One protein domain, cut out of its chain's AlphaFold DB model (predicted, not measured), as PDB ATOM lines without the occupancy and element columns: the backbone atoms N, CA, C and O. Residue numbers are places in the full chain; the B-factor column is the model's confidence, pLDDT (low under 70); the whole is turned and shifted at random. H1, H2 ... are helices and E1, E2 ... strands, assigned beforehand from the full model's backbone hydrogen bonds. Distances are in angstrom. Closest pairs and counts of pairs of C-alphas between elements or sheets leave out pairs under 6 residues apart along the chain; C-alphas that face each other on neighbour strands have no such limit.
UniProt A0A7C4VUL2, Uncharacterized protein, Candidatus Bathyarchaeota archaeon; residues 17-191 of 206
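AT A GLANCE: This is residues 17 to 191 of the 206 residues of an uncharacterized protein of Candidatus Bathyarchaeota archaeon (UniProt A0A7C4VUL2). What shape do these atoms make? Two helices, H1 and H2, lie side by side over one face of a four-stranded sheet, E3 E2 E4 E5, with the small sheet of E1 and E6 beyond its E5 edge. H3 and H4 follow E6 at one end, and residues 68 to 112 loop out from E3 before H2. What is it built of? The 175 printed residues hold four named helices and six named strands, in the order E1 H1 E2 E3 H2 E4 E5 E6 H3 H4; the class is mixed, with under half of the residues in named elements. Both sheets are antiparallel, and the whole is compact, with a radius of gyration of the C-alphas of 16.5 A and spans of 49 by 38 by 27 A.

IN THESE COORDINATES: Where do the first elements lie? Strand E1, residues 19 to 22, begins at C-alpha 19 (313.218, 672.208, 428.910), and helix H1 is residues 25 to 37, 18.3 A long. E2, residues 41 to 52, spans 28.9 A and bends by 60 degrees at residue 45; E3 is residues 63 to 67. What follows? H2 is residues 113 to 126, 20.3 A, and E4 is residues 131 to 140, 25.9 A. E5 is residues 151 to 154, E6 163 to 166, H3 171 to 175, and H4 179 to 190, 16.4 A, ending at C-alpha 190 (318.763, 662.557, 426.628).

HOW THE PARTS SIT: How are the strands paired? N 64 and O 51 of hairpin E2 and E3 are 2.8 A apart, N 48 and O 135 of E2 and E4 2.8 A, N 136 and O 152 of hairpin E4 and E5 2.8 A, and N 20 and O 165 of E1 and E6 2.9 A, each within hydrogen-bond range. What is on the larger sheet? H1 and H2 are on the same face, two layers, helices over a sheet, at heights of 8.7 A and 9.1 A. E3, H2 and E4 form a split strand-helix-strand unit, two strands running the same way with E2 between them, and its crossover is right-handed. How do the helices meet? H1 and H2 touch at a shallow tilt of 9 degrees, opposite ways, the C-alphas of Leu 29 and Ile 121 being closest at 6.3 A. H1, with residues 31 to 35 alone, touches H4, with residues 186 to 190 alone, at a steep tilt of 53 degrees, opposite ways; the closest C-alphas, of Ala 31 and Ile 190, are 5.4 A apart. H3 and H4 are close but not clearly touching, the closest C-alphas, of Tyr 173 and Tyr 179, being 6.1 A apart. How regular are the backbones? Every O i to N i+4 pair is within hydrogen-bond range in H1, H2 and H4; H3 has 0 of 1, but 2 of 2 O i to N i+3 pairs.

THE WHOLE: How large is it? The two C-alphas farthest apart, of Lys 56 and Arg 79, are 50.5 A apart. Is anything cut or loosely linked? The printed part has no cut, and the link from E3 to H2, 45 residues, is long. Where is confidence low? The mean pLDDT of the printed part is 72.4, and 59 residues are under 70, among them residues 54 to 62 and 69 to 107.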
ATOM      1  N   PRO A  17     307.471 671.648 433.192       80.62
ATOM      2  CA  PRO A  17     308.275 671.694 431.978       80.62
ATOM      3  C   PRO A  17     309.717 671.237 432.219       80.62
ATOM      4  O   PRO A  17     310.420 671.729 433.106       80.62
ATOM      5  N   HIS A  18     310.198 670.325 431.375       83.44
ATOM      6  CA  HIS A  18     311.568 669.798 431.380       83.44
ATOM      7  C   HIS A  18     312.283 670.262 430.108       83.44
ATOM      8  O   HIS A  18     312.488 669.496 429.163       83.44
ATOM      9  N   ILE A  19     312.642 671.546 430.085       86.31
ATOM     10  CA  ILE A  19     313.218 672.208 428.910       86.31
ATOM     11  C   ILE A  19     314.718 671.915 428.796       86.31
ATOM     12  O   ILE A  19     315.505 672.144 429.720       86.31
ATOM     13  N   VAL A  20     315.127 671.450 427.617       84.56
ATOM     14  CA  VAL A  20     316.527 671.179 427.281       84.56
ATOM     15  C   VAL A  20     316.924 671.962 426.035       84.56
ATOM     16  O   VAL A  20     316.293 671.843 424.985       84.56
ATOM     17  N   CYS A  21     318.004 672.736 426.150       84.38
ATOM     18  CA  CYS A  21     318.585 673.501 425.051       84.38
ATOM     19  C   CYS A  21     319.714 672.704 424.378       84.38
ATOM     20  O   CYS A  21     320.638 672.219 425.044       84.38
ATOM     21  N   PHE A  22     319.670 672.634 423.052       83.06
ATOM     22  CA  PHE A  22     320.678 672.011 422.201       83.06
ATOM     23  C   PHE A  22     321.277 673.033 421.236       83.06
ATOM     24  O   PHE A  22     320.626 674.012 420.857       83.06
ATOM     25  N   ASP A  23     322.506 672.763 420.798       82.44
ATOM     26  CA  ASP A  23     323.241 673.662 419.910       82.44
ATOM     27  C   ASP A  23     322.689 673.575 418.477       82.44
ATOM     28  O   ASP A  23     322.788 674.523 417.695       82.44
ATOM     29  N   THR A  24     322.088 672.432 418.111       86.25
ATOM     30  CA  THR A  24     321.508 672.233 416.780       86.25
ATOM     31  C   THR A  24     320.148 671.533 416.790       86.25
ATOM     32  O   THR A  24     319.878 670.624 417.574       86.25
ATOM     33  N   MET A  25     319.329 671.839 415.777       88.62
ATOM     34  CA  MET A  25     318.112 671.083 415.456       88.62
ATOM     35  C   MET A  25     318.352 669.574 415.337       88.62
ATOM     36  O   MET A  25     317.480 668.781 415.680       88.62
ATOM     37  N   TYR A  26     319.496 669.144 414.800       89.94
ATOM     38  CA  TYR A  26     319.748 667.716 414.604       89.94
ATOM     39  C   TYR A  26     319.900 666.974 415.930       89.94
ATOM     40  O   TYR A  26     319.413 665.850 416.031       89.94
ATOM     41  N   GLU A  27     320.504 667.613 416.929       89.88
ATOM     42  CA  GLU A  27     320.623 667.069 418.281       89.88
ATOM     43  C   GLU A  27     319.265 667.010 418.982       89.88
ATOM     44  O   GLU A  27     318.954 665.985 419.582       89.88
ATOM     45  N   VAL A  28     318.412 668.030 418.814       91.06
ATOM     46  CA  VAL A  28     317.022 667.990 419.306       91.06
ATOM     47  C   VAL A  28     316.265 666.808 418.716       91.06
ATOM     48  O   VAL A  28     315.679 666.006 419.439       91.06
ATOM     49  N   LEU A  29     316.283 666.675 417.387       94.00
ATOM     50  CA  LEU A  29     315.553 665.610 416.703       94.00
ATOM     51  C   LEU A  29     316.079 664.218 417.087       94.00
ATOM     52  O   LEU A  29     315.287 663.281 417.176       94.00
ATOM     53  N   ASP A  30     317.386 664.079 417.317       93.69
ATOM     54  CA  ASP A  30     317.986 662.841 417.819       93.69
ATOM     55  C   ASP A  30     317.569 662.542 419.269       93.69
ATOM     56  O   ASP A  30     317.166 661.418 419.566       93.69
ATOM     57  N   ALA A  31     317.578 663.542 420.156       92.75
ATOM     58  CA  ALA A  31     317.124 663.393 421.538       92.75
ATOM     59  C   ALA A  31     315.644 662.987 421.614       92.75
ATOM     60  O   ALA A  31     315.310 662.034 422.318       92.75
ATOM     61  N   ILE A  32     314.771 663.632 420.831       94.94
ATOM     62  CA  ILE A  32     313.352 663.261 420.714       94.94
ATOM     63  C   ILE A  32     313.218 661.801 420.271       94.94
ATOM     64  O   ILE A  32     312.487 661.026 420.889       94.94
ATOM     65  N   GLU A  33     313.936 661.395 419.218       94.38
ATOM     66  CA  GLU A  33     313.879 660.018 418.726       94.38
ATOM     67  C   GLU A  33     314.385 659.010 419.769       94.38
ATOM     68  O   GLU A  33     313.775 657.949 419.933       94.38
ATOM     69  N   ARG A  34     315.469 659.331 420.487       92.56
ATOM     70  CA  ARG A  34     316.012 658.502 421.573       92.56
ATOM     71  C   ARG A  34     315.017 658.348 422.717       92.56
ATOM     72  O   ARG A  34     314.758 657.215 423.121       92.56
ATOM     73  N   VAL A  35     314.414 659.439 423.191       91.75
ATOM     74  CA  VAL A  35     313.402 659.410 424.261       91.75
ATOM     75  C   VAL A  35     312.193 658.580 423.841       91.75
ATOM     76  O   VAL A  35     311.826 657.647 424.556       91.75
ATOM     77  N   CYS A  36     311.646 658.814 422.645       89.81
ATOM     78  CA  CYS A  36     310.513 658.050 422.116       89.81
ATOM     79  C   CYS A  36     310.806 656.556 421.874       89.81
ATOM     80  O   CYS A  36     309.864 655.768 421.795       89.81
ATOM     81  N   LYS A  37     312.077 656.157 421.719       87.19
ATOM     82  CA  LYS A  37     312.510 654.748 421.610       87.19
ATOM     83  C   LYS A  37     312.831 654.097 422.955       87.19
ATOM     84  O   LYS A  37     312.998 652.880 423.002       87.19
ATOM     85  N   SER A  38     313.013 654.898 423.998       86.00
ATOM     86  CA  SER A  38     313.476 654.428 425.299       86.00
ATOM     87  C   SER A  38     312.353 653.824 426.134       86.00
ATOM     88  O   SER A  38     311.173 654.062 425.886       86.00
ATOM     89  N   ASP A  39     312.736 653.120 427.196       82.62
ATOM     90  CA  ASP A  39     311.792 652.589 428.178       82.62
ATOM     91  C   ASP A  39     311.135 653.674 429.049       82.62
ATOM     92  O   ASP A  39     310.219 653.360 429.803       82.62
ATOM     93  N   VAL A  40     311.565 654.938 428.972       84.94
ATOM     94  CA  VAL A  40     310.950 656.041 429.734       84.94
ATOM     95  C   VAL A  40     309.560 656.373 429.184       84.94
ATOM     96  O   VAL A  40     308.648 656.700 429.948       84.94
ATOM     97  N   VAL A  41     309.366 656.223 427.871       83.44
ATOM     98  CA  VAL A  41     308.071 656.390 427.206       83.44
ATOM     99  C   VAL A  41     307.379 655.037 427.123       83.44
ATOM    100  O   VAL A  41     307.845 654.110 426.466       83.44
ATOM    101  N   ARG A  42     306.218 654.918 427.766       81.00
ATOM    102  CA  ARG A  42     305.387 653.718 427.668       81.00
ATOM    103  C   ARG A  42     304.617 653.681 426.355       81.00
ATOM    104  O   ARG A  42     304.585 652.636 425.710       81.00
ATOM    105  N   TYR A  43     303.986 654.793 425.981       76.38
ATOM    106  CA  TYR A  43     303.195 654.908 424.754       76.38
ATOM    107  C   TYR A  43     303.297 656.305 424.147       76.38
ATOM    108  O   TYR A  43     303.436 657.293 424.858       76.38
ATOM    109  N   ILE A  44     303.155 656.369 422.824       81.75
ATOM    110  CA  ILE A  44     302.970 657.613 422.073       81.75
ATOM    111  C   ILE A  44     301.499 657.690 421.675       81.75
ATOM    112  O   ILE A  44     300.978 656.812 420.985       81.75
ATOM    113  N   VAL A  45     300.844 658.745 422.128       76.31
ATOM    114  CA  VAL A  45     299.388 658.930 422.098       76.31
ATOM    115  C   VAL A  45     298.957 659.559 420.791       76.31
ATOM    116  O   VAL A  45     297.987 659.133 420.162       76.31
ATOM    117  N   TYR A  46     299.696 660.588 420.397       78.69
ATOM    118  CA  TYR A  46     299.518 661.323 419.165       78.69
ATOM    119  C   TYR A  46     300.839 661.984 418.766       78.69
ATOM    120  O   TYR A  46     301.713 662.224 419.594       78.69
ATOM    121  N   VAL A  47     300.947 662.311 417.485       85.56
ATOM    122  CA  VAL A  47     302.009 663.115 416.891       85.56
ATOM    123  C   VAL A  47     301.327 664.187 416.055       85.56
ATOM    124  O   VAL A  47     300.597 663.870 415.109       85.56
ATOM    125  N   ASN A  48     301.557 665.445 416.407       87.06
ATOM    126  CA  ASN A  48     301.088 666.611 415.676       87.06
ATOM    127  C   ASN A  48     302.299 667.358 415.128       87.06
ATOM    128  O   ASN A  48     303.255 667.614 415.852       87.06
ATOM    129  N   LEU A  49     302.259 667.701 413.848       88.31
ATOM    130  CA  LEU A  49     303.320 668.444 413.187       88.31
ATOM    131  C   LEU A  49     302.713 669.553 412.341       88.31
ATOM    132  O   LEU A  49     301.867 669.305 411.474       88.31
ATOM    133  N   GLU A  50     303.188 670.768 412.566       87.00
ATOM    134  CA  GLU A  50     302.755 671.959 411.852       87.00
ATOM    135  C   GLU A  50     303.894 672.533 411.010       87.00
ATOM    136  O   GLU A  50     305.044 672.625 411.445       87.00
ATOM    137  N   PHE A  51     303.548 672.963 409.797       84.12
ATOM    138  CA  PHE A  51     304.428 673.745 408.934       84.12
ATOM    139  C   PHE A  51     303.747 675.036 408.490       84.12
ATOM    140  O   PHE A  51     302.557 675.031 408.169       84.12
ATOM    141  N   TYR A  52     304.518 676.106 408.338       81.31
ATOM    142  CA  TYR A  52     304.099 677.276 407.572       81.31
ATOM    143  C   TYR A  52     303.966 676.920 406.084       81.31
ATOM    144  O   TYR A  52     304.796 676.204 405.512       81.31
ATOM    145  N   LYS A  53     302.903 677.407 405.431       74.75
ATOM    146  CA  LYS A  53     302.677 677.159 404.000       74.75
ATOM    147  C   LYS A  53     303.694 677.889 403.123       74.75
ATOM    148  O   LYS A  53     304.169 677.279 402.161       74.75
ATOM    149  N   ASN A  54     304.057 679.135 403.446       69.75
ATOM    150  CA  ASN A  54     305.147 679.833 402.765       69.75
ATOM    151  C   ASN A  54     306.400 679.878 403.648       69.75
ATOM    152  O   ASN A  54     306.362 679.708 404.859       69.75
ATOM    153  N   LYS A  55     307.558 679.998 402.995       64.25
ATOM    154  CA  LYS A  55     308.878 679.893 403.636       64.25
ATOM    155  C   LYS A  55     309.308 681.169 404.372       64.25
ATOM    156  O   LYS A  55     310.467 681.219 404.772       64.25
ATOM    157  N   LYS A  56     308.486 682.226 404.380       53.19
ATOM    158  CA  LYS A  56     309.004 683.584 404.577       53.19
ATOM    159  C   LYS A  56     308.703 684.222 405.924       53.19
ATOM    160  O   LYS A  56     309.597 684.924 406.364       53.19
ATOM    161  N   GLU A  57     307.568 684.001 406.591       53.12
ATOM    162  CA  GLU A  57     307.293 684.759 407.826       53.12
ATOM    163  C   GLU A  57     306.407 683.992 408.830       53.12
ATOM    164  O   GLU A  57     305.276 683.613 408.503       53.12
ATOM    165  N   PRO A  58     306.873 683.795 410.078       50.62
ATOM    166  CA  PRO A  58     306.005 683.466 411.201       50.62
ATOM    167  C   PRO A  58     304.955 684.576 411.379       50.62
ATOM    168  O   PRO A  58     305.296 685.700 411.727       50.62
ATOM    169  N   GLY A  59     303.673 684.280 411.128       52.22
ATOM    170  CA  GLY A  59     302.559 685.174 411.491       52.22
ATOM    171  C   GLY A  59     301.590 685.594 410.378       52.22
ATOM    172  O   GLY A  59     300.533 686.126 410.704       52.22
ATOM    173  N   SER A  60     301.868 685.322 409.096       49.84
ATOM    174  CA  SER A  60     300.976 685.714 407.980       49.84
ATOM    175  C   SER A  60     300.494 684.557 407.087       49.84
ATOM    176  O   SER A  60     299.664 684.753 406.197       49.84
ATOM    177  N   ASP A  61     300.938 683.324 407.357       60.47
ATOM    178  CA  ASP A  61     300.711 682.170 406.484       60.47
ATOM    179  C   ASP A  61     299.762 681.107 407.050       60.47
ATOM    180  O   ASP A  61     299.785 680.753 408.230       60.47
ATOM    181  N   LYS A  62     298.976 680.496 406.153       66.25
ATOM    182  CA  LYS A  62     298.197 679.281 406.452       66.25
ATOM    183  C   LYS A  62     299.136 678.161 406.927       66.25
ATOM    184  O   LYS A  62     300.224 678.000 406.381       66.25
ATOM    185  N   CYS A  63     298.701 677.346 407.883       71.00
ATOM    186  CA  CYS A  63     299.471 676.196 408.363       71.00
ATOM    187  C   CYS A  63     299.093 674.907 407.606       71.00
ATOM    188  O   CYS A  63     297.936 674.700 407.233       71.00
ATOM    189  N   ILE A  64     300.076 674.037 407.358       75.56
ATOM    190  CA  ILE A  64     299.861 672.658 406.905       75.56
ATOM    191  C   ILE A  64     299.936 671.760 408.134       75.56
ATOM    192  O   ILE A  64     300.983 671.681 408.776       75.56
ATOM    193  N   TYR A  65     298.841 671.057 408.410       80.44
ATOM    194  CA  TYR A  65     298.705 670.211 409.587       80.44
ATOM    195  C   TYR A  65     298.904 668.739 409.245       80.44
ATOM    196  O   TYR A  65     298.295 668.206 408.311       80.44
ATOM    197  N   TYR A  66     299.725 668.076 410.048       83.50
ATOM    198  CA  TYR A  66     299.909 666.636 410.051       83.50
ATOM    199  C   TYR A  66     299.528 666.094 411.423       83.50
ATOM    200  O   TYR A  66     299.987 666.612 412.437       83.50
ATOM    201  N   LYS A  67     298.691 665.056 411.464       80.44
ATOM    202  CA  LYS A  67     298.216 664.480 412.727       80.44
ATOM    203  C   LYS A  67     298.153 662.962 412.656       80.44
ATOM    204  O   LYS A  67     297.635 662.411 411.678       80.44
ATOM    205  N   SER A  68     298.648 662.288 413.690       73.88
ATOM    206  CA  SER A  68     298.294 660.895 413.971       73.88
ATOM    207  C   SER A  68     297.041 660.850 414.855       73.88
ATOM    208  O   SER A  68     296.772 661.764 415.634       73.88
ATOM    209  N   GLY A  69     296.225 659.805 414.722       64.81
ATOM    210  CA  GLY A  69     295.033 659.672 415.566       64.81
ATOM    211  C   GLY A  69     295.387 659.421 417.034       64.81
ATOM    212  O   GLY A  69     296.442 658.862 417.326       64.81
ATOM    213  N   PHE A  70     294.481 659.840 417.918       60.03
ATOM    214  CA  PHE A  70     294.573 659.650 419.364       60.03
ATOM    215  C   PHE A  70     294.284 658.199 419.750       60.03
ATOM    216  O   PHE A  70     293.324 657.601 419.252       60.03
ATOM    217  N   LEU A  71     295.074 657.684 420.686       57.06
ATOM    218  CA  LEU A  71     294.753 656.472 421.427       57.06
ATOM    219  C   LEU A  71     293.635 656.783 422.443       57.06
ATOM    220  O   LEU A  71     293.770 657.688 423.260       57.06
ATOM    221  N   ASP A  72     292.514 656.066 422.384       53.03
ATOM    222  CA  ASP A  72     291.443 656.156 423.383       53.03
ATOM    223  C   ASP A  72     291.753 655.210 424.541       53.03
ATOM    224  O   ASP A  72     291.592 653.988 424.450       53.03
ATOM    225  N   TYR A  73     292.189 655.804 425.647       48.47
ATOM    226  CA  TYR A  73     292.552 655.113 426.880       48.47
ATOM    227  C   TYR A  73     291.435 654.291 427.493       48.47
ATOM    228  O   TYR A  73     291.703 653.312 428.187       48.47
ATOM    229  N   THR A  74     290.179 654.634 427.204       44.81
ATOM    230  CA  THR A  74     289.031 653.894 427.735       44.81
ATOM    231  C   THR A  74     288.853 652.530 427.066       44.81
ATOM    232  O   THR A  74     288.129 651.684 427.588       44.81
ATOM    233  N   LYS A  75     289.539 652.285 425.937       46.91
ATOM    234  CA  LYS A  75     289.471 651.035 425.162       46.91
ATOM    235  C   LYS A  75     290.740 650.191 425.224       46.91
ATOM    236  O   LYS A  75     290.796 649.138 424.591       46.91
ATOM    237  N   ILE A  76     291.746 650.626 425.979       49.25
ATOM    238  CA  ILE A  76     292.920 649.802 426.257       49.25
ATOM    239  C   ILE A  76     292.509 648.768 427.307       49.25
ATOM    240  O   ILE A  76     292.188 649.116 428.444       49.25
ATOM    241  N   ASP A  77     292.486 647.489 426.928       40.03
ATOM    242  CA  ASP A  77     292.204 646.407 427.872       40.03
ATOM    243  C   ASP A  77     293.329 646.357 428.920       40.03
ATOM    244  O   ASP A  77     294.473 645.990 428.633       40.03
ATOM    245  N   LYS A  78     292.985 646.751 430.154       42.59
ATOM    246  CA  LYS A  78     293.892 646.869 431.306       42.59
ATOM    247  C   LYS A  78     294.625 645.559 431.640       42.59
ATOM    248  O   LYS A  78     295.621 645.599 432.352       42.59
ATOM    249  N   ARG A  79     294.191 644.411 431.101       41.47
ATOM    250  CA  ARG A  79     294.852 643.102 431.270       41.47
ATOM    251  C   ARG A  79     296.105 642.915 430.404       41.47
ATOM    252  O   ARG A  79     296.904 642.032 430.697       41.47
ATOM    253  N   TYR A  80     296.316 643.747 429.380       40.47
ATOM    254  CA  TYR A  80     297.543 643.743 428.561       40.47
ATOM    255  C   TYR A  80     298.650 644.647 429.121       40.47
ATOM    256  O   TYR A  80     299.745 644.721 428.562       40.47
ATOM    257  N   ILE A  81     298.393 645.302 430.254       45.84
ATOM    258  CA  ILE A  81     299.396 646.025 431.037       45.84
ATOM    259  C   ILE A  81     300.037 645.021 432.009       45.84
ATOM    260  O   ILE A  81     299.856 645.089 433.216       45.84
ATOM    261  N   SER A  82     300.725 644.018 431.462       35.16
ATOM    262  CA  SER A  82     301.632 643.155 432.224       35.16
ATOM    263  C   SER A  82     303.043 643.289 431.655       35.16
ATOM    264  O   SER A  82     303.217 643.476 430.444       35.16
ATOM    265  N   ASP A  83     304.038 643.221 432.541       41.88
ATOM    266  CA  ASP A  83     305.433 643.672 432.386       41.88
ATOM    267  C   ASP A  83     306.278 642.985 431.288       41.88
ATOM    268  O   ASP A  83     307.502 643.094 431.274       41.88
ATOM    269  N   LYS A  84     305.661 642.291 430.326       39.16
ATOM    270  CA  LYS A  84     306.351 641.666 429.184       39.16
ATOM    271  C   LYS A  84     305.745 641.942 427.810       39.16
ATOM    272  O   LYS A  84     306.132 641.286 426.846       39.16
ATOM    273  N   THR A  85     304.872 642.938 427.667       33.66
ATOM    274  CA  THR A  85     304.299 643.259 426.351       33.66
ATOM    275  C   THR A  85     304.658 644.677 425.897       33.66
ATOM    276  O   THR A  85     304.357 645.672 426.567       33.66
ATOM    277  N   ILE A  86     305.212 644.718 424.677       40.16
ATOM    278  CA  ILE A  86     305.376 645.851 423.753       40.16
ATOM    279  C   ILE A  86     306.690 646.638 423.876       40.16
ATOM    280  O   ILE A  86     306.711 647.817 424.202       40.16
ATOM    281  N   ALA A  87     307.793 646.000 423.482       40.31
ATOM    282  CA  ALA A  87     308.860 646.728 422.806       40.31
ATOM    283  C   ALA A  87     308.356 647.100 421.394       40.31
ATOM    284  O   ALA A  87     308.142 646.229 420.552       40.31
ATOM    285  N   ASN A  88     308.147 648.390 421.132       40.75
ATOM    286  CA  ASN A  88     308.132 648.984 419.786       40.75
ATOM    287  C   ASN A  88     307.038 648.587 418.762       40.75
ATOM    288  O   ASN A  88     307.230 648.839 417.574       40.75
ATOM    289  N   LYS A  89     305.870 648.054 419.147       38.44
ATOM    290  CA  LYS A  89     304.737 647.901 418.203       38.44
ATOM    291  C   LYS A  89     303.369 648.143 418.836       38.44
ATOM    292  O   LYS A  89     302.880 647.290 419.564       38.44
ATOM    293  N   ILE A  90     302.689 649.215 418.431       47.22
ATOM    294  CA  ILE A  90     301.227 649.166 418.298       47.22
ATOM    295  C   ILE A  90     300.876 649.640 416.895       47.22
ATOM    296  O   ILE A  90     300.766 650.833 416.625       47.22
ATOM    297  N   ASP A  91     300.734 648.659 416.009       37.00
ATOM    298  CA  ASP A  91     299.959 648.795 414.785       37.00
ATOM    299  C   ASP A  91     298.495 648.497 415.134       37.00
ATOM    300  O   ASP A  91     298.204 647.481 415.765       37.00
ATOM    301  N   GLY A  92     297.588 649.385 414.727       42.56
ATOM    302  CA  GLY A  92     296.145 649.143 414.747       42.56
ATOM    303  C   GLY A  92     295.444 649.233 416.108       42.56
ATOM    304  O   GLY A  92     295.086 648.219 416.691       42.56
ATOM    305  N   LEU A  93     295.065 650.448 416.517       28.83
ATOM    306  CA  LEU A  93     293.722 650.685 417.060       28.83
ATOM    307  C   LEU A  93     293.303 652.130 416.751       28.83
ATOM    308  O   LEU A  93     293.849 653.092 417.283       28.83
ATOM    309  N   VAL A  94     292.350 652.278 415.831       35.22
ATOM    310  CA  VAL A  94     291.724 653.564 415.509       35.22
ATOM    311  C   VAL A  94     290.640 653.820 416.535       35.22
ATOM    312  O   VAL A  94     289.668 653.069 416.613       35.22
ATOM    313  N   THR A  95     290.742 654.929 417.254       31.02
ATOM    314  CA  THR A  95     289.627 655.417 418.060       31.02
ATOM    315  C   THR A  95     289.258 656.817 417.618       31.02
ATOM    316  O   THR A  95     289.975 657.800 417.785       31.02
ATOM    317  N   ALA A  96     288.123 656.860 416.925       37.72
ATOM    318  CA  ALA A  96     287.546 658.049 416.350       37.72
ATOM    319  C   ALA A  96     287.136 659.042 417.446       37.72
ATOM    320  O   ALA A  96     286.122 658.863 418.114       37.72
ATOM    321  N   ARG A  97     287.862 660.156 417.526       33.56
ATOM    322  CA  ARG A  97     287.294 661.468 417.867       33.56
ATOM    323  C   ARG A  97     287.800 662.554 416.916       33.56
ATOM    324  O   ARG A  97     288.065 663.682 417.296       33.56
ATOM    325  N   SER A  98     287.849 662.248 415.622       35.03
ATOM    326  CA  SER A  98     288.007 663.258 414.564       35.03
ATOM    327  C   SER A  98     286.724 664.062 414.278       35.03
ATOM    328  O   SER A  98     286.680 664.796 413.299       35.03
ATOM    329  N   LYS A  99     285.684 663.970 415.125       31.73
ATOM    330  CA  LYS A  99     284.436 664.747 414.980       31.73
ATOM    331  C   LYS A  99     284.228 665.872 416.002       31.73
ATOM    332  O   LYS A  99     283.291 666.634 415.821       31.73
ATOM    333  N   VAL A 100     285.068 666.016 417.035       33.50
ATOM    334  CA  VAL A 100     284.799 666.984 418.127       33.50
ATOM    335  C   VAL A 100     285.504 668.339 417.953       33.50
ATOM    336  O   VAL A 100     285.231 669.253 418.712       33.50
ATOM    337  N   MET A 101     286.352 668.545 416.937       34.62
ATOM    338  CA  MET A 101     287.141 669.793 416.850       34.62
ATOM    339  C   MET A 101     287.069 670.559 415.528       34.62
ATOM    340  O   MET A 101     287.979 671.323 415.239       34.62
ATOM    341  N   GLY A 102     286.025 670.375 414.708       34.47
ATOM    342  CA  GLY A 102     285.837 671.224 413.514       34.47
ATOM    343  C   GLY A 102     287.062 671.263 412.590       34.47
ATOM    344  O   GLY A 102     287.376 672.291 412.005       34.47
ATOM    345  N   LEU A 103     287.802 670.153 412.527       42.38
ATOM    346  CA  LEU A 103     289.103 670.095 411.882       42.38
ATOM    347  C   LEU A 103     288.940 670.224 410.358       42.38
ATOM    348  O   LEU A 103     288.515 669.296 409.670       42.38
ATOM    349  N   GLU A 104     289.248 671.430 409.890       43.53
ATOM    350  CA  GLU A 104     289.095 671.957 408.537       43.53
ATOM    351  C   GLU A 104     289.988 671.280 407.465       43.53
ATOM    352  O   GLU A 104     290.932 670.543 407.781       43.53
ATOM    353  N   PRO A 105     289.698 671.498 406.163       40.59
ATOM    354  CA  PRO A 105     290.354 670.816 405.049       40.59
ATOM    355  C   PRO A 105     291.840 671.196 404.938       40.59
ATOM    356  O   PRO A 105     292.207 672.288 404.514       40.59
ATOM    357  N   GLY A 106     292.718 670.254 405.287       54.06
ATOM    358  CA  GLY A 106     294.174 670.429 405.222       54.06
ATOM    359  C   GLY A 106     294.982 669.390 406.002       54.06
ATOM    360  O   GLY A 106     296.196 669.300 405.815       54.06
ATOM    361  N   ILE A 107     294.319 668.584 406.836       64.62
ATOM    362  CA  ILE A 107     294.967 667.576 407.676       64.62
ATOM    363  C   ILE A 107     295.467 666.410 406.837       64.62
ATOM    364  O   ILE A 107     294.702 665.601 406.307       64.62
ATOM    365  N   ARG A 108     296.787 666.306 406.765       78.38
ATOM    366  CA  ARG A 108     297.488 665.137 406.245       78.38
ATOM    367  C   ARG A 108     297.720 664.148 407.389       78.38
ATOM    368  O   ARG A 108     297.859 664.537 408.546       78.38
ATOM    369  N   LYS A 109     297.745 662.850 407.082       80.44
ATOM    370  CA  LYS A 109     297.908 661.796 408.097       80.44
ATOM    371  C   LYS A 109     299.370 661.368 408.226       80.44
ATOM    372  O   LYS A 109     300.014 661.100 407.213       80.44
ATOM    373  N   LEU A 110     299.861 661.282 409.462       80.62
ATOM    374  CA  LEU A 110     301.104 660.580 409.807       80.62
ATOM    375  C   LEU A 110     300.784 659.138 410.229       80.62
ATOM    376  O   LEU A 110     299.659 658.880 410.671       80.62
ATOM    377  N   PRO A 111     301.752 658.206 410.135       73.12
ATOM    378  CA  PRO A 111     301.667 656.940 410.855       73.12
ATOM    379  C   PRO A 111     301.473 657.181 412.357       73.12
ATOM    380  O   PRO A 111     301.796 658.247 412.878       73.12
ATOM    381  N   HIS A 112     300.934 656.192 413.060       65.88
ATOM    382  CA  HIS A 112     300.781 656.272 414.509       65.88
ATOM    383  C   HIS A 112     302.083 655.894 415.230       65.88
ATOM    384  O   HIS A 112     302.926 655.175 414.691       65.88
ATOM    385  N   GLY A 113     302.236 656.377 416.465       77.38
ATOM    386  CA  GLY A 113     303.336 656.001 417.349       77.38
ATOM    387  C   GLY A 113     304.721 656.428 416.851       77.38
ATOM    388  O   GLY A 113     304.880 657.481 416.232       77.38
ATOM    389  N   LEU A 114     305.732 655.592 417.112       84.06
ATOM    390  CA  LEU A 114     307.137 655.884 416.799       84.06
ATOM    391  C   LEU A 114     307.385 656.097 415.296       84.06
ATOM    392  O   LEU A 114     308.200 656.936 414.922       84.06
ATOM    393  N   GLU A 115     306.667 655.390 414.421       83.50
ATOM    394  CA  GLU A 115     306.759 655.618 412.971       83.50
ATOM    395  C   GLU A 115     306.220 657.004 412.578       83.50
ATOM    396  O   GLU A 115     306.753 657.647 411.672       83.50
ATOM    397  N   GLY A 116     305.217 657.511 413.304       84.38
ATOM    398  CA  GLY A 116     304.753 658.893 413.192       84.38
ATOM    399  C   GLY A 116     305.835 659.901 413.567       84.38
ATOM    400  O   GLY A 116     306.073 660.846 412.816       84.38
ATOM    401  N   VAL A 117     306.540 659.653 414.676       90.44
ATOM    402  CA  VAL A 117     307.663 660.484 415.146       90.44
ATOM    403  C   VAL A 117     308.807 660.484 414.131       90.44
ATOM    404  O   VAL A 117     309.230 661.549 413.686       90.44
ATOM    405  N   LYS A 118     309.259 659.311 413.673       91.75
ATOM    406  CA  LYS A 118     310.307 659.200 412.642       91.75
ATOM    407  C   LYS A 118     309.919 659.931 411.360       91.75
ATOM    408  O   LYS A 118     310.739 660.641 410.775       91.75
ATOM    409  N   LYS A 119     308.658 659.797 410.932       90.31
ATOM    410  CA  LYS A 119     308.170 660.494 409.742       90.31
ATOM    411  C   LYS A 119     308.126 662.006 409.943       90.31
ATOM    412  O   LYS A 119     308.466 662.743 409.018       90.31
ATOM    413  N   ALA A 120     307.736 662.469 411.129       91.44
ATOM    414  CA  ALA A 120     307.770 663.881 411.479       91.44
ATOM    415  C   ALA A 120     309.204 664.430 411.424       91.44
ATOM    416  O   ALA A 120     309.450 665.402 410.713       91.44
ATOM    417  N   ILE A 121     310.159 663.744 412.054       94.25
ATOM    418  CA  ILE A 121     311.590 664.086 412.026       94.25
ATOM    419  C   ILE A 121     312.117 664.173 410.586       94.25
ATOM    420  O   ILE A 121     312.795 665.137 410.227       94.25
ATOM    421  N   GLU A 122     311.785 663.202 409.729       94.56
ATOM    422  CA  GLU A 122     312.161 663.215 408.309       94.56
ATOM    423  C   GLU A 122     311.626 664.467 407.586       94.56
ATOM    424  O   GLU A 122     312.342 665.097 406.804       94.56
ATOM    425  N   LEU A 123     310.368 664.839 407.840       91.75
ATOM    426  CA  LEU A 123     309.735 666.009 407.231       91.75
ATOM    427  C   LEU A 123     310.360 667.321 407.721       91.75
ATOM    428  O   LEU A 123     310.574 668.215 406.900       91.75
ATOM    429  N   ILE A 124     310.687 667.419 409.013       91.62
ATOM    430  CA  ILE A 124     311.363 668.582 409.605       91.62
ATOM    431  C   ILE A 124     312.732 668.768 408.948       91.62
ATOM    432  O   ILE A 124     313.003 669.834 408.399       91.62
ATOM    433  N   LYS A 125     313.549 667.707 408.876       91.25
ATOM    434  CA  LYS A 125     314.871 667.739 408.216       91.25
ATOM    435  C   LYS A 125     314.785 668.165 406.747       91.25
ATOM    436  O   LYS A 125     315.657 668.874 406.255       91.25
ATOM    437  N   LYS A 126     313.722 667.772 406.035       90.75
ATOM    438  CA  LYS A 126     313.494 668.163 404.630       90.75
ATOM    439  C   LYS A 126     313.036 669.614 404.460       90.75
ATOM    440  O   LYS A 126     313.178 670.162 403.365       90.75
ATOM    441  N   ARG A 127     312.417 670.216 405.478       87.19
ATOM    442  CA  ARG A 127     311.764 671.535 405.392       87.19
ATOM    443  C   ARG A 127     311.978 672.381 406.660       87.19
ATOM    444  O   ARG A 127     311.005 672.932 407.171       87.19
ATOM    445  N   PRO A 128     313.221 672.562 407.141       86.25
ATOM    446  CA  PRO A 128     313.474 673.181 408.444       86.25
ATOM    447  C   PRO A 128     312.971 674.627 408.517       86.25
ATOM    448  O   PRO A 128     312.378 675.020 409.506       86.25
ATOM    449  N   LYS A 129     313.080 675.396 407.423       83.50
ATOM    450  CA  LYS A 129     312.591 676.789 407.347       83.50
ATOM    451  C   LYS A 129     311.066 676.940 407.366       83.50
ATOM    452  O   LYS A 129     310.564 678.050 407.422       83.50
ATOM    453  N   GLN A 130     310.332 675.846 407.180       83.56
ATOM    454  CA  GLN A 130     308.871 675.849 407.246       83.56
ATOM    455  C   GLN A 130     308.379 675.257 408.563       83.56
ATOM    456  O   GLN A 130     307.179 675.308 408.814       83.56
ATOM    457  N   PHE A 131     309.256 674.608 409.333       86.62
ATOM    458  CA  PHE A 131     308.875 673.928 410.559       86.62
ATOM    459  C   PHE A 131     308.318 674.945 411.548       86.62
ATOM    460  O   PHE A 131     308.928 675.991 411.766       86.62
ATOM    461  N   LYS A 132     307.140 674.643 412.092       84.88
ATOM    462  CA  LYS A 132     306.484 675.489 413.080       84.88
ATOM    463  C   LYS A 132     306.510 674.838 414.451       84.88
ATOM    464  O   LYS A 132     307.020 675.444 415.365       84.88
ATOM    465  N   VAL A 133     305.956 673.643 414.610       88.56
ATOM    466  CA  VAL A 133     305.959 672.954 415.907       88.56
ATOM    467  C   VAL A 133     305.771 671.457 415.704       88.56
ATOM    468  O   VAL A 133     305.093 671.027 414.762       88.56
ATOM    469  N   LEU A 134     306.395 670.667 416.572       92.25
ATOM    470  CA  LEU A 134     306.150 669.239 416.730       92.25
ATOM    471  C   LEU A 134     305.702 668.994 418.168       92.25
ATOM    472  O   LEU A 134     306.470 669.249 419.087       92.25
ATOM    473  N   THR A 135     304.511 668.431 418.339       91.12
ATOM    474  CA  THR A 135     303.978 668.040 419.651       91.12
ATOM    475  C   THR A 135     303.685 666.545 419.642       91.12
ATOM    476  O   THR A 135     302.972 666.038 418.766       91.12
ATOM    477  N   ILE A 136     304.227 665.821 420.614       90.38
ATOM    478  CA  ILE A 136     304.063 664.378 420.773       90.38
ATOM    479  C   ILE A 136     303.441 664.136 422.141       90.38
ATOM    480  O   ILE A 136     304.109 664.304 423.151       90.38
ATOM    481  N   GLY A 137     302.182 663.708 422.187       86.25
ATOM    482  CA  GLY A 137     301.593 663.248 423.442       86.25
ATOM    483  C   GLY A 137     302.199 661.909 423.833       86.25
ATOM    484  O   GLY A 137     302.279 661.006 422.988       86.25
ATOM    485  N   VAL A 138     302.583 661.754 425.096       83.62
ATOM    486  CA  VAL A 138     303.204 660.530 425.615       83.62
ATOM    487  C   VAL A 138     302.517 660.038 426.887       83.62
ATOM    488  O   VAL A 138     301.850 660.790 427.587       83.62
ATOM    489  N   ILE A 139     302.671 658.747 427.177       81.38
ATOM    490  CA  ILE A 139     302.550 658.214 428.537       81.38
ATOM    491  C   ILE A 139     303.951 657.930 429.028       81.38
ATOM    492  O   ILE A 139     304.648 657.084 428.458       81.38
ATOM    493  N   TRP A 140     304.323 658.553 430.133       82.94
ATOM    494  CA  TRP A 140     305.545 658.236 430.851       82.94
ATOM    495  C   TRP A 140     305.384 656.928 431.630       82.94
ATOM    496  O   TRP A 140     304.419 656.737 432.375       82.94
ATOM    497  N   LYS A 141     306.336 656.000 431.484       83.06
ATOM    498  CA  LYS A 141     306.278 654.666 432.113       83.06
ATOM    499  C   LYS A 141     306.186 654.724 433.636       83.06
ATOM    500  O   LYS A 141     305.574 653.849 434.241       83.06
ATOM    501  N   ALA A 142     306.775 655.742 434.256       82.19
ATOM    502  CA  ALA A 142     306.732 655.912 435.703       82.19
ATOM    503  C   ALA A 142     305.299 656.116 436.223       82.19
ATOM    504  O   ALA A 142     304.939 655.575 437.275       82.19
ATOM    505  N   PHE A 143     304.479 656.849 435.466       81.69
ATOM    506  CA  PHE A 143     303.174 657.327 435.915       81.69
ATOM    507  C   PHE A 143     302.006 656.546 435.311       81.69
ATOM    508  O   PHE A 143     300.981 656.405 435.969       81.69
ATOM    509  N   MET A 144     302.192 655.942 434.129       72.69
ATOM    510  CA  MET A 144     301.205 655.072 433.466       72.69
ATOM    511  C   MET A 144     299.848 655.743 433.194       72.69
ATOM    512  O   MET A 144     298.854 655.050 432.972       72.69
ATOM    513  N   ASP A 145     299.827 657.072 433.177       67.25
ATOM    514  CA  ASP A 145     298.662 657.903 432.896       67.25
ATOM    515  C   ASP A 145     299.013 658.941 431.819       67.25
ATOM    516  O   ASP A 145     300.195 659.181 431.550       67.25
ATOM    517  N   HIS A 146     297.994 659.493 431.162       63.53
ATOM    518  CA  HIS A 146     298.151 660.579 430.197       63.53
ATOM    519  C   HIS A 146     297.169 661.696 430.488       63.53
ATOM    520  O   HIS A 146     295.955 661.491 430.426       63.53
ATOM    521  N   ASN A 147     297.705 662.897 430.643       67.81
ATOM    522  CA  ASN A 147     296.940 664.132 430.638       67.81
ATOM    523  C   ASN A 147     297.489 665.133 429.616       67.81
ATOM    524  O   ASN A 147     298.457 664.873 428.900       67.81
ATOM    525  N   CYS A 148     296.815 666.278 429.499       67.62
ATOM    526  CA  CYS A 148     297.099 667.299 428.489       67.62
ATOM    527  C   CYS A 148     298.533 667.849 428.521       67.62
ATOM    528  O   CYS A 148     298.980 668.355 427.495       67.62
ATOM    529  N   SER A 149     299.245 667.699 429.638       74.94
ATOM    530  CA  SER A 149     300.621 668.181 429.852       74.94
ATOM    531  C   SER A 149     301.688 667.079 429.787       74.94
ATOM    532  O   SER A 149     302.856 667.356 430.005       74.94
ATOM    533  N   ASP A 150     301.316 665.832 429.464       79.56
ATOM    534  CA  ASP A 150     302.287 664.761 429.188       79.56
ATOM    535  C   ASP A 150     302.673 664.777 427.704       79.56
ATOM    536  O   ASP A 150     302.079 664.077 426.865       79.56
ATOM    537  N   TYR A 151     303.645 665.619 427.359       88.38
ATOM    538  CA  TYR A 151     304.061 665.813 425.975       88.38
ATOM    539  C   TYR A 151     305.559 666.043 425.812       88.38
ATOM    540  O   TYR A 151     306.270 666.459 426.715       88.38
ATOM    541  N   ILE A 152     306.021 665.789 424.592       92.81
ATOM    542  CA  ILE A 152     307.289 666.288 424.084       92.81
ATOM    543  C   ILE A 152     306.953 667.365 423.060       92.81
ATOM    544  O   ILE A 152     306.287 667.066 422.061       92.81
ATOM    545  N   GLU A 153     307.392 668.595 423.292       92.56
ATOM    546  CA  GLU A 153     307.147 669.715 422.391       92.56
ATOM    547  C   GLU A 153     308.454 670.332 421.909       92.56
ATOM    548  O   GLU A 153     309.314 670.736 422.685       92.56
ATOM    549  N   TYR A 154     308.585 670.407 420.589       92.50
ATOM    550  CA  TYR A 154     309.653 671.126 419.925       92.50
ATOM    551  C   TYR A 154     309.054 672.358 419.221       92.50
ATOM    552  O   TYR A 154     308.446 672.201 418.151       92.50
ATOM    553  N   PRO A 155     309.162 673.558 419.825       84.56
ATOM    554  CA  PRO A 155     308.668 674.816 419.263       84.56
ATOM    555  C   PRO A 155     309.477 675.274 418.033       84.56
ATOM    556  O   PRO A 155     310.507 674.677 417.699       84.56
ATOM    557  N   PRO A 156     309.032 676.326 417.314       71.62
ATOM    558  CA  PRO A 156     309.779 676.825 416.165       71.62
ATOM    559  C   PRO A 156     311.125 677.382 416.623       71.62
ATOM    560  O   PRO A 156     311.204 678.050 417.650       71.62
ATOM    561  N   MET A 157     312.172 677.160 415.824       65.00
ATOM    562  CA  MET A 157     313.474 677.783 416.065       65.00
ATOM    563  C   MET A 157     313.335 679.311 415.987       65.00
ATOM    564  O   MET A 157     312.925 679.812 414.934       65.00
ATOM    565  N   PRO A 158     313.693 680.065 417.042       58.19
ATOM    566  CA  PRO A 158     313.889 681.501 416.919       58.19
ATOM    567  C   PRO A 158     315.037 681.759 415.936       58.19
ATOM    568  O   PRO A 158     316.034 681.031 415.947       58.19
ATOM    569  N   ASP A 159     314.930 682.789 415.094       55.16
ATOM    570  CA  ASP A 159     316.026 683.176 414.200       55.16
ATOM    571  C   ASP A 159     317.294 683.474 415.023       55.16
ATOM    572  O   ASP A 159     317.389 684.497 415.700       55.16
ATOM    573  N   GLY A 160     318.270 682.560 414.976       50.06
ATOM    574  CA  GLY A 160     319.552 682.690 415.675       50.06
ATOM    575  C   GLY A 160     319.538 682.372 417.179       50.06
ATOM    576  O   GLY A 160     320.486 682.762 417.856       50.06
ATOM    577  N   GLY A 161     318.501 681.699 417.697       54.16
ATOM    578  CA  GLY A 161     318.407 681.272 419.102       54.16
ATOM    579  C   GLY A 161     318.785 679.806 419.353       54.16
ATOM    580  O   GLY A 161     318.892 679.012 418.416       54.16
ATOM    581  N   ASP A 162     318.962 679.459 420.633       54.75
ATOM    582  CA  ASP A 162     319.150 678.078 421.095       54.75
ATOM    583  C   ASP A 162     317.953 677.207 420.675       54.75
ATOM    584  O   ASP A 162     316.809 677.669 420.624       54.75
ATOM    585  N   THR A 163     318.210 675.938 420.343       77.81
ATOM    586  CA  THR A 163     317.138 675.019 419.949       77.81
ATOM    587  C   THR A 163     316.614 674.299 421.188       77.81
ATOM    588  O   THR A 163     317.299 673.444 421.744       77.81
ATOM    589  N   GLU A 164     315.409 674.643 421.630       85.94
ATOM    590  CA  GLU A 164     314.811 674.109 422.858       85.94
ATOM    591  C   GLU A 164     313.790 673.008 422.563       85.94
ATOM    592  O   GLU A 164     313.087 673.049 421.555       85.94
ATOM    593  N   VAL A 165     313.700 672.022 423.450       89.69
ATOM    594  CA  VAL A 165     312.632 671.017 423.474       89.69
ATOM    595  C   VAL A 165     312.176 670.825 424.911       89.69
ATOM    596  O   VAL A 165     313.004 670.748 425.818       89.69
ATOM    597  N   ASP A 166     310.867 670.746 425.106       90.88
ATOM    598  CA  ASP A 166     310.251 670.459 426.394       90.88
ATOM    599  C   ASP A 166     309.839 668.984 426.457       90.88
ATOM    600  O   ASP A 166     309.092 668.512 425.600       90.88
ATOM    601  N   PHE A 167     310.326 668.258 427.464       90.25
ATOM    602  CA  PHE A 167     309.898 666.897 427.808       90.25
ATOM    603  C   PHE A 167     308.906 666.921 428.984       90.25
ATOM    604  O   PHE A 167     309.099 666.238 429.989       90.25
ATOM    605  N   SER A 168     307.869 667.744 428.845       87.50
ATOM    606  CA  SER A 168     306.919 668.122 429.889       87.50
ATOM    607  C   SER A 168     306.220 666.945 430.577       87.50
ATOM    608  O   SER A 168     305.865 665.917 429.978       87.50
ATOM    609  N   ASN A 169     305.981 667.149 431.867       82.88
ATOM    610  CA  ASN A 169     305.239 666.274 432.760       82.88
ATOM    611  C   ASN A 169     304.043 667.007 433.382       82.88
ATOM    612  O   ASN A 169     303.844 668.206 433.201       82.88
ATOM    613  N   GLN A 170     303.243 666.288 434.166       77.75
ATOM    614  CA  GLN A 170     302.289 666.902 435.090       77.75
ATOM    615  C   GLN A 170     302.985 667.344 436.384       77.75
ATOM    616  O   GLN A 170     303.753 666.576 436.970       77.75
ATOM    617  N   ASP A 171     302.647 668.524 436.904       71.06
ATOM    618  CA  ASP A 171     303.253 669.058 438.136       71.06
ATOM    619  C   ASP A 171     302.956 668.228 439.392       71.06
ATOM    620  O   ASP A 171     303.768 668.135 440.317       71.06
ATOM    621  N   TYR A 172     301.822 667.535 439.425       74.19
ATOM    622  CA  TYR A 172     301.438 666.737 440.576       74.19
ATOM    623  C   TYR A 172     302.255 665.443 440.647       74.19
ATOM    624  O   TYR A 172     302.323 664.825 441.715       74.19
ATOM    625  N   TYR A 173     302.942 665.056 439.562       79.88
ATOM    626  CA  TYR A 173     303.920 663.981 439.622       79.88
ATOM    627  C   TYR A 173     305.114 664.336 440.495       79.88
ATOM    628  O   TYR A 173     305.689 663.404 441.039       79.88
ATOM    629  N   ILE A 174     305.433 665.613 440.742       76.50
ATOM    630  CA  ILE A 174     306.549 666.017 441.622       76.50
ATOM    631  C   ILE A 174     306.452 665.348 443.005       76.50
ATOM    632  O   ILE A 174     307.461 665.000 443.613       76.50
ATOM    633  N   LYS A 175     305.230 665.110 443.504       79.00
ATOM    634  CA  LYS A 175     304.985 664.448 444.801       79.00
ATOM    635  C   LYS A 175     305.024 662.914 444.730       79.00
ATOM    636  O   LYS A 175     304.926 662.246 445.758       79.00
ATOM    637  N   SER A 176     305.130 662.336 443.536       81.19
ATOM    638  CA  SER A 176     305.207 660.892 443.329       81.19
ATOM    639  C   SER A 176     306.575 660.356 443.759       81.19
ATOM    640  O   SER A 176     307.599 660.899 443.344       81.19
ATOM    641  N   PRO A 177     306.642 659.217 444.473       82.25
ATOM    642  CA  PRO A 177     307.918 658.595 444.833       82.25
ATOM    643  C   PRO A 177     308.742 658.146 443.613       82.25
ATOM    644  O   PRO A 177     309.936 657.899 443.741       82.25
ATOM    645  N   LYS A 178     308.122 658.048 442.428       83.19
ATOM    646  CA  LYS A 178     308.781 657.655 441.170       83.19
ATOM    647  C   LYS A 178     309.343 658.831 440.369       83.19
ATOM    648  O   LYS A 178     310.009 658.606 439.365       83.19
ATOM    649  N   TYR A 179     309.048 660.070 440.763       82.62
ATOM    650  CA  TYR A 179     309.376 661.255 439.972       82.62
ATOM    651  C   TYR A 179     310.878 661.457 439.813       82.62
ATOM    652  O   TYR A 179     311.369 661.601 438.699       82.62
ATOM    653  N   LYS A 180     311.626 661.351 440.915       81.31
ATOM    654  CA  LYS A 180     313.085 661.461 440.880       81.31
ATOM    655  C   LYS A 180     313.711 660.417 439.950       81.31
ATOM    656  O   LYS A 180     314.505 660.771 439.086       81.31
ATOM    657  N   GLU A 181     313.302 659.154 440.079       82.88
ATOM    658  CA  GLU A 181     313.777 658.070 439.209       82.88
ATOM    659  C   GLU A 181     313.421 658.331 437.734       82.88
ATOM    660  O   GLU A 181     314.248 658.116 436.850       82.88
ATOM    661  N   HIS A 182     312.216 658.839 437.460       86.00
ATOM    662  CA  HIS A 182     311.800 659.225 436.113       86.00
ATOM    663  C   HIS A 182     312.710 660.307 435.518       86.00
ATOM    664  O   HIS A 182     313.225 660.116 434.417       86.00
ATOM    665  N   CYS A 183     312.954 661.398 436.249       85.38
ATOM    666  CA  CYS A 183     313.831 662.484 435.809       85.38
ATOM    667  C   CYS A 183     315.276 662.008 435.591       85.38
ATOM    668  O   CYS A 183     315.912 662.402 434.613       85.38
ATOM    669  N   GLU A 184     315.794 661.126 436.453       83.50
ATOM    670  CA  GLU A 184     317.127 660.523 436.302       83.50
ATOM    671  C   GLU A 184     317.218 659.654 435.040       83.50
ATOM    672  O   GLU A 184     318.170 659.767 434.260       83.50
ATOM    673  N   GLN A 185     316.214 658.808 434.797       84.75
ATOM    674  CA  GLN A 185     316.151 657.973 433.597       84.75
ATOM    675  C   GLN A 185     316.005 658.818 432.327       84.75
ATOM    676  O   GLN A 185     316.706 658.559 431.345       84.75
ATOM    677  N   LEU A 186     315.140 659.834 432.346       88.25
ATOM    678  CA  LEU A 186     314.945 660.763 431.235       88.25
ATOM    679  C   LEU A 186     316.251 661.497 430.909       88.25
ATOM    680  O   LEU A 186     316.707 661.458 429.767       88.25
ATOM    681  N   SER A 187     316.914 662.056 431.924       85.69
ATOM    682  CA  SER A 187     318.206 662.739 431.784       85.69
ATOM    683  C   SER A 187     319.261 661.835 431.137       85.69
ATOM    684  O   SER A 187     319.921 662.209 430.163       85.69
ATOM    685  N   LYS A 188     319.358 660.587 431.608       86.50
ATOM    686  CA  LYS A 188     320.284 659.594 431.053       86.50
ATOM    687  C   LYS A 188     320.006 659.286 429.579       86.50
ATOM    688  O   LYS A 188     320.950 659.134 428.808       86.50
ATOM    689  N   VAL A 189     318.738 659.183 429.178       88.44
ATOM    690  CA  VAL A 189     318.359 658.912 427.779       88.44
ATOM    691  C   VAL A 189     318.676 660.098 426.872       88.44
ATOM    692  O   VAL A 189     319.180 659.897 425.764       88.44
ATOM    693  N   ILE A 190     318.423 661.322 427.345       88.31
ATOM    694  CA  ILE A 190     318.763 662.557 426.628       88.31
ATOM    695  C   ILE A 190     320.293 662.697 426.502       88.31
ATOM    696  O   ILE A 190     320.793 663.188 425.488       88.31
ATOM    697  N   GLY A 191     321.045 662.128 427.447       83.12
ATOM    698  CA  GLY A 191     322.508 662.171 427.479       83.12
ATOM    699  C   GLY A 191     323.031 663.380 428.245       83.12
ATOM    700  O   GLY A 191     324.080 663.915 427.897       83.12
TER     701      GLY A 191